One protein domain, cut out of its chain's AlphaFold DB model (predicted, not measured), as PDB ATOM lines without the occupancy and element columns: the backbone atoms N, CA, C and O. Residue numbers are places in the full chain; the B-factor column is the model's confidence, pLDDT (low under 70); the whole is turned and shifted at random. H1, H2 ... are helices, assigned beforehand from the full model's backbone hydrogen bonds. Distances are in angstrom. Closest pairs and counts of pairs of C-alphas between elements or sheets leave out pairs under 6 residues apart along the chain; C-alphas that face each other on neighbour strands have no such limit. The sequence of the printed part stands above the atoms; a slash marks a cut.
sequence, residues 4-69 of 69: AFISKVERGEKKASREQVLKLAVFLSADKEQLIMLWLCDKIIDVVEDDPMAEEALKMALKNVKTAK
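Overview. This is residues 4 to 69 of the 69 residues of the protein "XRE family transcriptional regulator" of Nitrosopumilus sp (UniProt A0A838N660). Helices in a loose, flat zigzag: H3, the longest, runs through the middle, H2 folds back on its residues 32 to 39 as a hairpin, and H4 turns back from its other end, residues 59 to 69 sticking out; H1 is apart. The 66 printed residues, all helix in class, have four named helices, H1 to H4 in order, radius of gyration of the C-alphas 14.4 A and spans 37 by 28 by 14 A.

Arrangement. H3, residues 32 to 48, touches H2, residues 18 to 27, with residues 32 to 39 alone, closest C-alphas Lys 32 and Ala 25, 5.2 A; this hairpin runs opposite ways, a tilt of 36 degrees, only just steep. H4, residues 54 to 67, is close to H3 but not clearly touching, closest C-alphas Ala 54 and Val 48, 5.3 A, opposite ways at a steep tilt of 52 degrees. H1, residues 4 to 10, is apart from H2, H3 and H4. In these four helices every O i to N i+4 pair is within hydrogen-bond range.

Along the chain. H3 measures 24.5 A, H4 20.1 A. C-alpha 4 is at (188.345, 165.967, 129.275), C-alpha 67 at (163.353, 174.340, 162.717).

Size, cuts and confidence. Those two C-alphas are farthest apart, 42.6 A. The printed part has no cut and no long link; residue 69 is under pLDDT 70.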
ATOM      1  N   ALA A   4     188.512 164.567 129.655       87.75
ATOM      2  CA  ALA A   4     188.345 165.967 129.275       87.75
ATOM      3  C   ALA A   4     187.265 166.660 130.121       87.75
ATOM      4  O   ALA A   4     187.456 167.796 130.554       87.75
ATOM      5  N   PHE A   5     186.148 165.983 130.393       87.06
ATOM      6  CA  PHE A   5     185.104 166.472 131.283       87.06
ATOM      7  C   PHE A   5     185.622 166.632 132.710       87.06
ATOM      8  O   PHE A   5     185.409 167.688 133.298       87.06
ATOM      9  N   ILE A   6     186.330 165.630 133.246       84.69
ATOM     10  CA  ILE A   6     186.910 165.706 134.598       84.69
ATOM     11  C   ILE A   6     187.865 166.890 134.707       84.69
ATOM     12  O   ILE A   6     187.721 167.708 135.607       84.69
ATOM     13  N   SER A   7     188.738 167.067 133.719       87.25
ATOM     14  CA  SER A   7     189.679 168.182 133.685       87.25
ATOM     15  C   SER A   7     188.983 169.556 133.672       87.25
ATOM     16  O   SER A   7     189.461 170.507 134.286       87.25
ATOM     17  N   LYS A   8     187.824 169.680 133.008       89.75
ATOM     18  CA  LYS A   8     186.998 170.903 133.059       89.75
ATOM     19  C   LYS A   8     186.332 171.104 134.418       89.75
ATOM     20  O   LYS A   8     186.173 172.242 134.844       89.75
ATOM     21  N   VAL A   9     185.935 170.022 135.088       88.50
ATOM     22  CA  VAL A   9     185.387 170.082 136.450       88.50
ATOM     23  C   VAL A   9     186.451 170.546 137.440       88.50
ATOM     24  O   VAL A   9     186.181 171.442 138.229       88.50
ATOM     25  N   GLU A  10     187.671 170.017 137.352       84.38
ATOM     26  CA  GLU A  10     188.798 170.398 138.218       84.38
ATOM     27  C   GLU A  10     189.176 171.880 138.094       84.38
ATOM     28  O   GLU A  10     189.573 172.499 139.075       84.38
ATOM     29  N   ARG A  11     189.018 172.468 136.902       89.62
ATOM     30  CA  ARG A  11     189.233 173.907 136.670       89.62
ATOM     31  C   ARG A  11     188.011 174.780 136.974       89.62
ATOM     32  O   ARG A  11     188.062 175.983 136.745       89.62
ATOM     33  N   GLY A  12     186.899 174.199 137.424       84.00
ATOM     34  CA  GLY A  12     185.651 174.924 137.679       84.00
ATOM     35  C   GLY A  12     184.886 175.365 136.422       84.00
ATOM     36  O   GLY A  12     183.828 175.976 136.533       84.00
ATOM     37  N   GLU A  13     185.352 175.012 135.221       87.88
ATOM     38  CA  GLU A  13     184.724 175.364 133.935       87.88
ATOM     39  C   GLU A  13     183.396 174.621 133.698       87.88
ATOM     40  O   GLU A  13     182.559 175.042 132.896       87.88
ATOM     41  N   LYS A  14     183.206 173.473 134.359       89.00
ATOM     42  CA  LYS A  14     181.991 172.649 134.302       89.00
ATOM     43  C   LYS A  14     181.608 172.203 135.707       89.00
ATOM     44  O   LYS A  14     182.438 171.706 136.454       89.00
ATOM     45  N   LYS A  15     180.322 172.279 136.044       89.50
ATOM     46  CA  LYS A  15     179.802 171.728 137.304       89.50
ATOM     47  C   LYS A  15     179.383 170.272 137.091       89.50
ATOM     48  O   LYS A  15     178.610 169.975 136.179       89.50
ATOM     49  N   ALA A  16     179.876 169.374 137.938       92.44
ATOM     50  CA  ALA A  16     179.437 167.982 137.952       92.44
ATOM     51  C   ALA A  16     177.992 167.866 138.472       92.44
ATOM     52  O   ALA A  16     177.546 168.662 139.304       92.44
ATOM     53  N   SER A  17     177.256 166.858 138.006       94.12
ATOM     54  CA  SER A  17     175.998 166.453 138.637       94.12
ATOM     55  C   SER A  17     176.275 165.707 139.946       94.12
ATOM     56  O   SER A  17     177.336 165.107 140.120       94.12
ATOM     57  N   ARG A  18     175.293 165.669 140.854       95.31
ATOM     58  CA  ARG A  18     175.400 164.904 142.108       95.31
ATOM     59  C   ARG A  18     175.768 163.436 141.871       95.31
ATOM     60  O   ARG A  18     176.598 162.875 142.577       95.31
ATOM     61  N   GLU A  19     175.171 162.816 140.853       95.19
ATOM     62  CA  GLU A  19     175.463 161.431 140.472       95.19
ATOM     63  C   GLU A  19     176.915 161.261 140.002       95.19
ATOM     64  O   GLU A  19     177.574 160.282 140.353       95.19
ATOM     65  N   GLN A  20     177.444 162.225 139.242       93.81
ATOM     66  CA  GLN A  20     178.843 162.220 138.815       93.81
ATOM     67  C   GLN A  20     179.799 162.378 140.003       93.81
ATOM     68  O   GLN A  20     180.807 161.679 140.041       93.81
ATOM     69  N   VAL A  21     179.465 163.211 140.994       95.00
ATOM     70  CA  VAL A  21     180.245 163.349 142.238       95.00
ATOM     71  C   VAL A  21     180.287 162.032 143.014       95.00
ATOM     72  O   VAL A  21     181.356 161.605 143.442       95.00
ATOM     73  N   LEU A  22     179.158 161.325 143.129       95.19
ATOM     74  CA  LEU A  22     179.122 160.003 143.768       95.19
ATOM     75  C   LEU A  22     179.966 158.968 143.015       95.19
ATOM     76  O   LEU A  22     180.669 158.172 143.639       95.19
ATOM     77  N   LYS A  23     179.915 158.976 141.679       93.44
ATOM     78  CA  LYS A  23     180.750 158.104 140.839       93.44
ATOM     79  C   LYS A  23     182.238 158.417 141.011       93.44
ATOM     80  O   LYS A  23     183.034 157.487 141.104       93.44
ATOM     81  N   LEU A  24     182.600 159.698 141.106       91.19
ATOM     82  CA  LEU A  24     183.972 160.133 141.375       91.19
ATOM     83  C   LEU A  24     184.450 159.697 142.756       91.19
ATOM     84  O   LEU A  24     185.555 159.182 142.863       91.19
ATOM     85  N   ALA A  25     183.608 159.815 143.782       94.25
ATOM     86  CA  ALA A  25     183.936 159.348 145.124       94.25
ATOM     87  C   ALA A  25     184.286 157.852 145.142       94.25
ATOM     88  O   ALA A  25     185.292 157.457 145.722       94.25
ATOM     89  N   VAL A  26     183.500 157.021 144.446       94.75
ATOM     90  CA  VAL A  26     183.795 155.585 144.306       94.75
ATOM     91  C   VAL A  26     185.094 155.359 143.535       94.75
ATOM     92  O   VAL A  26     185.934 154.586 143.981       94.75
ATOM     93  N   PHE A  27     185.265 156.030 142.397       90.88
ATOM     94  CA  PHE A  27     186.442 155.866 141.542       90.88
ATOM     95  C   PHE A  27     187.745 156.253 142.255       90.88
ATOM     96  O   PHE A  27     188.736 155.538 142.160       90.88
ATOM     97  N   LEU A  28     187.725 157.358 143.000       89.81
ATOM     98  CA  LEU A  28     188.873 157.875 143.742       89.81
ATOM     99  C   LEU A  28     189.057 157.200 145.107       89.81
ATOM    100  O   LEU A  28     190.008 157.524 145.811       89.81
ATOM    101  N   SER A  29     188.162 156.283 145.499       95.62
ATOM    102  CA  SER A  29     188.104 155.726 146.861       95.62
ATOM    103  C   SER A  29     188.068 156.817 147.945       95.62
ATOM    104  O   SER A  29     188.672 156.682 149.006       95.62
ATOM    105  N   ALA A  30     187.365 157.912 147.656       95.25
ATOM    106  CA  ALA A  30     187.211 159.069 148.525       95.25
ATOM    107  C   ALA A  30     185.892 159.014 149.310       95.25
ATOM    108  O   ALA A  30     184.944 158.307 148.950       95.25
ATOM    109  N   ASP A  31     185.816 159.807 150.376       97.31
ATOM    110  CA  ASP A  31     184.613 159.936 151.190       97.31
ATOM    111  C   ASP A  31     183.469 160.587 150.382       97.31
ATOM    112  O   ASP A  31     183.554 161.725 149.908       97.31
ATOM    113  N   LYS A  32     182.375 159.835 150.222       96.00
ATOM    114  CA  LYS A  32     181.179 160.260 149.483       96.00
ATOM    115  C   LYS A  32     180.483 161.440 150.147       96.00
ATOM    116  O   LYS A  32     179.976 162.313 149.447       96.00
ATOM    117  N   GLU A  33     180.406 161.443 151.470       96.31
ATOM    118  CA  GLU A  33     179.706 162.470 152.235       96.31
ATOM    119  C   GLU A  33     180.473 163.783 152.150       96.31
ATOM    120  O   GLU A  33     179.872 164.818 151.857       96.31
ATOM    121  N   GLN A  34     181.799 163.726 152.282       96.38
ATOM    122  CA  GLN A  34     182.658 164.898 152.117       96.38
ATOM    123  C   GLN A  34     182.551 165.493 150.712       96.38
ATOM    124  O   GLN A  34     182.338 166.696 150.572       96.38
ATOM    125  N   LEU A  35     182.622 164.672 149.659       95.31
ATOM    126  CA  LEU A  35     182.524 165.176 148.285       95.31
ATOM    127  C   LEU A  35     181.144 165.760 147.962       95.31
ATOM    128  O   LEU A  35     181.045 166.753 147.242       95.31
ATOM    129  N   ILE A  36     180.073 165.192 148.516       96.69
ATOM    130  CA  ILE A  36     178.727 165.758 148.372       96.69
ATOM    131  C   ILE A  36     178.587 167.065 149.148       96.69
ATOM    132  O   ILE A  36     177.936 167.987 148.656       96.69
ATOM    133  N   MET A  37     179.193 167.164 150.330       96.75
ATOM    134  CA  MET A  37     179.198 168.388 151.124       96.75
ATOM    135  C   MET A  37     179.925 169.520 150.395       96.75
ATOM    136  O   MET A  37     179.369 170.608 150.279       96.75
ATOM    137  N   LEU A  38     181.109 169.247 149.836       95.12
ATOM    138  CA  LEU A  38     181.855 170.207 149.017       95.12
ATOM    139  C   LEU A  38     181.053 170.632 147.783       95.12
ATOM    140  O   LEU A  38     180.888 171.820 147.534       95.12
ATOM    141  N   TRP A  39     180.454 169.675 147.072       95.56
ATOM    142  CA  TRP A  39     179.617 169.972 145.910       95.56
ATOM    143  C   TRP A  39     178.399 170.848 146.248       95.56
ATOM    144  O   TRP A  39     178.038 171.729 145.471       95.56
ATOM    145  N   LEU A  40     177.754 170.626 147.400       96.12
ATOM    146  CA  LEU A  40     176.668 171.488 147.880       96.12
ATOM    147  C   LEU A  40     177.179 172.877 148.271       96.12
ATOM    148  O   LEU A  40     176.503 173.858 147.980       96.12
ATOM    149  N   CYS A  41     178.351 172.962 148.905       95.06
ATOM    150  CA  CYS A  41     178.983 174.228 149.264       95.06
ATOM    151  C   CYS A  41     179.220 175.089 148.019       95.06
ATOM    152  O   CYS A  41     178.743 176.218 147.966       95.06
ATOM    153  N   ASP A  42     179.828 174.518 146.975       93.25
ATOM    154  CA  ASP A  42     180.061 175.216 145.706       93.25
ATOM    155  C   ASP A  42     178.756 175.719 145.085       93.25
ATOM    156  O   ASP A  42     178.697 176.826 144.563       93.25
ATOM    157  N   LYS A  43     177.683 174.918 145.155       94.62
ATOM    158  CA  LYS A  43     176.363 175.319 144.654       94.62
ATOM    159  C   LYS A  43     175.762 176.471 145.439       94.62
ATOM    160  O   LYS A  43     175.081 177.301 144.854       94.62
ATOM    161  N   ILE A  44     175.967 176.491 146.749       95.62
ATOM    162  CA  ILE A  44     175.497 177.571 147.608       95.62
ATOM    163  C   ILE A  44     176.288 178.849 147.309       95.62
ATOM    164  O   ILE A  44     175.673 179.896 147.143       95.62
ATOM    165  N   ILE A  45     177.615 178.748 147.174       94.50
ATOM    166  CA  ILE A  45     178.493 179.866 146.806       94.50
ATOM    167  C   ILE A  45     178.091 180.441 145.443       94.50
ATOM    168  O   ILE A  45     177.935 181.650 145.337       94.50
ATOM    169  N   ASP A  46     177.831 179.596 144.440       93.62
ATOM    170  CA  ASP A  46     177.362 180.035 143.113       93.62
ATOM    171  C   ASP A  46     176.011 180.781 143.166       93.62
ATOM    172  O   ASP A  46     175.673 181.499 142.235       93.62
ATOM    173  N   VAL A  47     175.185 180.555 144.195       95.94
ATOM    174  CA  VAL A  47     173.864 181.198 144.327       95.94
ATOM    175  C   VAL A  47     173.959 182.538 145.044       95.94
ATOM    176  O   VAL A  47     173.208 183.450 144.710       95.94
ATOM    177  N   VAL A  48     174.817 182.637 146.060       96.31
ATOM    178  CA  VAL A  48     174.948 183.860 146.868       96.31
ATOM    179  C   VAL A  48     176.004 184.821 146.330       96.31
ATOM    180  O   VAL A  48     175.924 186.008 146.617       96.31
ATOM    181  N   GLU A  49     176.970 184.309 145.563       94.88
ATOM    182  CA  GLU A  49     178.071 185.053 144.947       94.88
ATOM    183  C   GLU A  49     178.716 186.064 145.919       94.88
ATOM    184  O   GLU A  49     179.171 185.673 146.997       94.88
ATOM    185  N   ASP A  50     178.782 187.341 145.542       95.62
ATOM    186  CA  ASP A  50     179.321 188.448 146.333       95.62
ATOM    187  C   ASP A  50     178.226 189.349 146.932       95.62
ATOM    188  O   ASP A  50     178.504 190.484 147.333       95.62
ATOM    189  N   ASP A  51     176.986 188.851 147.029       97.31
ATOM    190  CA  ASP A  51     175.877 189.620 147.585       97.31
ATOM    191  C   ASP A  51     176.193 190.044 149.037       97.31
ATOM    192  O   ASP A  51     176.515 189.197 149.880       97.31
ATOM    193  N   PRO A  52     176.067 191.338 149.388       97.75
ATOM    194  CA  PRO A  52     176.332 191.822 150.743       97.75
ATOM    195  C   PRO A  52     175.487 191.154 151.839       97.75
ATOM    196  O   PRO A  52     175.856 191.211 153.008       97.75
ATOM    197  N   MET A  53     174.346 190.555 151.486       97.56
ATOM    198  CA  MET A  53     173.435 189.843 152.388       97.56
ATOM    199  C   MET A  53     173.685 188.328 152.419       97.56
ATOM    200  O   MET A  53     172.950 187.610 153.105       97.56
ATOM    201  N   ALA A  54     174.684 187.815 151.689       97.25
ATOM    202  CA  ALA A  54     174.955 186.384 151.558       97.25
ATOM    203  C   ALA A  54     175.093 185.690 152.921       97.25
ATOM    204  O   ALA A  54     174.452 184.670 153.177       97.25
ATOM    205  N   GLU A  55     175.887 186.257 153.828       97.00
ATOM    206  CA  GLU A  55     176.141 185.657 155.136       97.00
ATOM    207  C   GLU A  55     174.859 185.572 155.989       97.00
ATOM    208  O   GLU A  55     174.523 184.507 156.521       97.00
ATOM    209  N   GLU A  56     174.103 186.667 156.094       98.19
ATOM    210  CA  GLU A  56     172.821 186.723 156.803       98.19
ATOM    211  C   GLU A  56     171.787 185.765 156.200       98.19
ATOM    212  O   GLU A  56     171.108 185.044 156.943       98.19
ATOM    213  N   ALA A  57     171.687 185.710 154.870       97.50
ATOM    214  CA  ALA A  57     170.778 184.815 154.166       97.50
ATOM    215  C   ALA A  57     171.105 183.341 154.455       97.50
ATOM    216  O   ALA A  57     170.202 182.556 154.760       97.50
ATOM    217  N   LEU A  58     172.388 182.963 154.450       97.12
ATOM    218  CA  LEU A  58     172.829 181.602 154.771       97.12
ATOM    219  C   LEU A  58     172.539 181.225 156.225       97.12
ATOM    220  O   LEU A  58     172.029 180.131 156.492       97.12
ATOM    221  N   LYS A  59     172.799 182.133 157.175       96.56
ATOM    222  CA  LYS A  59     172.444 181.937 158.592       96.56
ATOM    223  C   LYS A  59     170.938 181.717 158.754       96.56
ATOM    224  O   LYS A  59     170.521 180.809 159.481       96.56
ATOM    225  N   MET A  60     170.121 182.519 158.071       96.81
ATOM    226  CA  MET A  60     168.662 182.407 158.104       96.81
ATOM    227  C   MET A  60     168.182 181.083 157.500       96.81
ATOM    228  O   MET A  60     167.384 180.379 158.124       96.81
ATOM    229  N   ALA A  61     168.704 180.699 156.335       95.69
ATOM    230  CA  ALA A  61     168.381 179.434 155.682       95.69
ATOM    231  C   ALA A  61     168.718 178.233 156.581       95.69
ATOM    232  O   ALA A  61     167.885 177.344 156.772       95.69
ATOM    233  N   LEU A  62     169.897 178.238 157.211       95.38
ATOM    234  CA  LEU A  62     170.314 177.179 158.129       95.38
ATOM    235  C   LEU A  62     169.390 177.075 159.350       95.38
ATOM    236  O   LEU A  62     169.061 175.965 159.776       95.38
ATOM    237  N   LYS A  63     168.959 178.210 159.915       96.00
ATOM    238  CA  LYS A  63     167.984 178.234 161.015       96.00
ATOM    239  C   LYS A  63     166.660 177.603 160.582       96.00
ATOM    240  O   LYS A  63     166.161 176.724 161.277       96.00
ATOM    241  N   ASN A  64     166.142 177.986 159.416       94.88
ATOM    242  CA  ASN A  64     164.871 177.477 158.900       94.88
ATOM    243  C   ASN A  64     164.908 175.961 158.660       94.88
ATOM    244  O   ASN A  64     163.977 175.264 159.052       94.88
ATOM    245  N   VAL A  65     165.998 175.423 158.101       93.81
ATOM    246  CA  VAL A  65     166.165 173.968 157.902       93.81
ATOM    247  C   VAL A  65     166.198 173.205 159.229       93.81
ATOM    248  O   VAL A  65     165.672 172.097 159.312       93.81
ATOM    249  N   LYS A  66     166.806 173.777 160.276       91.25
ATOM    250  CA  LYS A  66     166.851 173.155 161.610       91.25
ATOM    251  C   LYS A  66     165.493 173.160 162.308       91.25
ATOM    252  O   LYS A  66     165.211 172.218 163.032       91.25
ATOM    253  N   THR A  67     164.688 174.203 162.109       87.94
ATOM    254  CA  THR A  67     163.353 174.340 162.717       87.94
ATOM    255  C   THR A  67     162.258 173.609 161.936       87.94
ATOM    256  O   THR A  67     161.229 173.277 162.507       87.94
ATOM    257  N   ALA A  68     162.459 173.346 160.642       76.62
ATOM    258  CA  ALA A  68     161.535 172.563 159.816       76.62
ATOM    259  C   ALA A  68     161.622 171.038 160.048       76.62
ATOM    260  O   ALA A  68     160.886 170.288 159.408       76.62
ATOM    261  N   LYS A  69     162.534 170.584 160.916       53.16
ATOM    262  CA  LYS A  69     162.616 169.207 161.418       53.16
ATOM    263  C   LYS A  69     161.896 169.090 162.752       53.16
ATOM    264  O   LYS A  69     161.299 168.016 162.967       53.16
TER     265      LYS A  69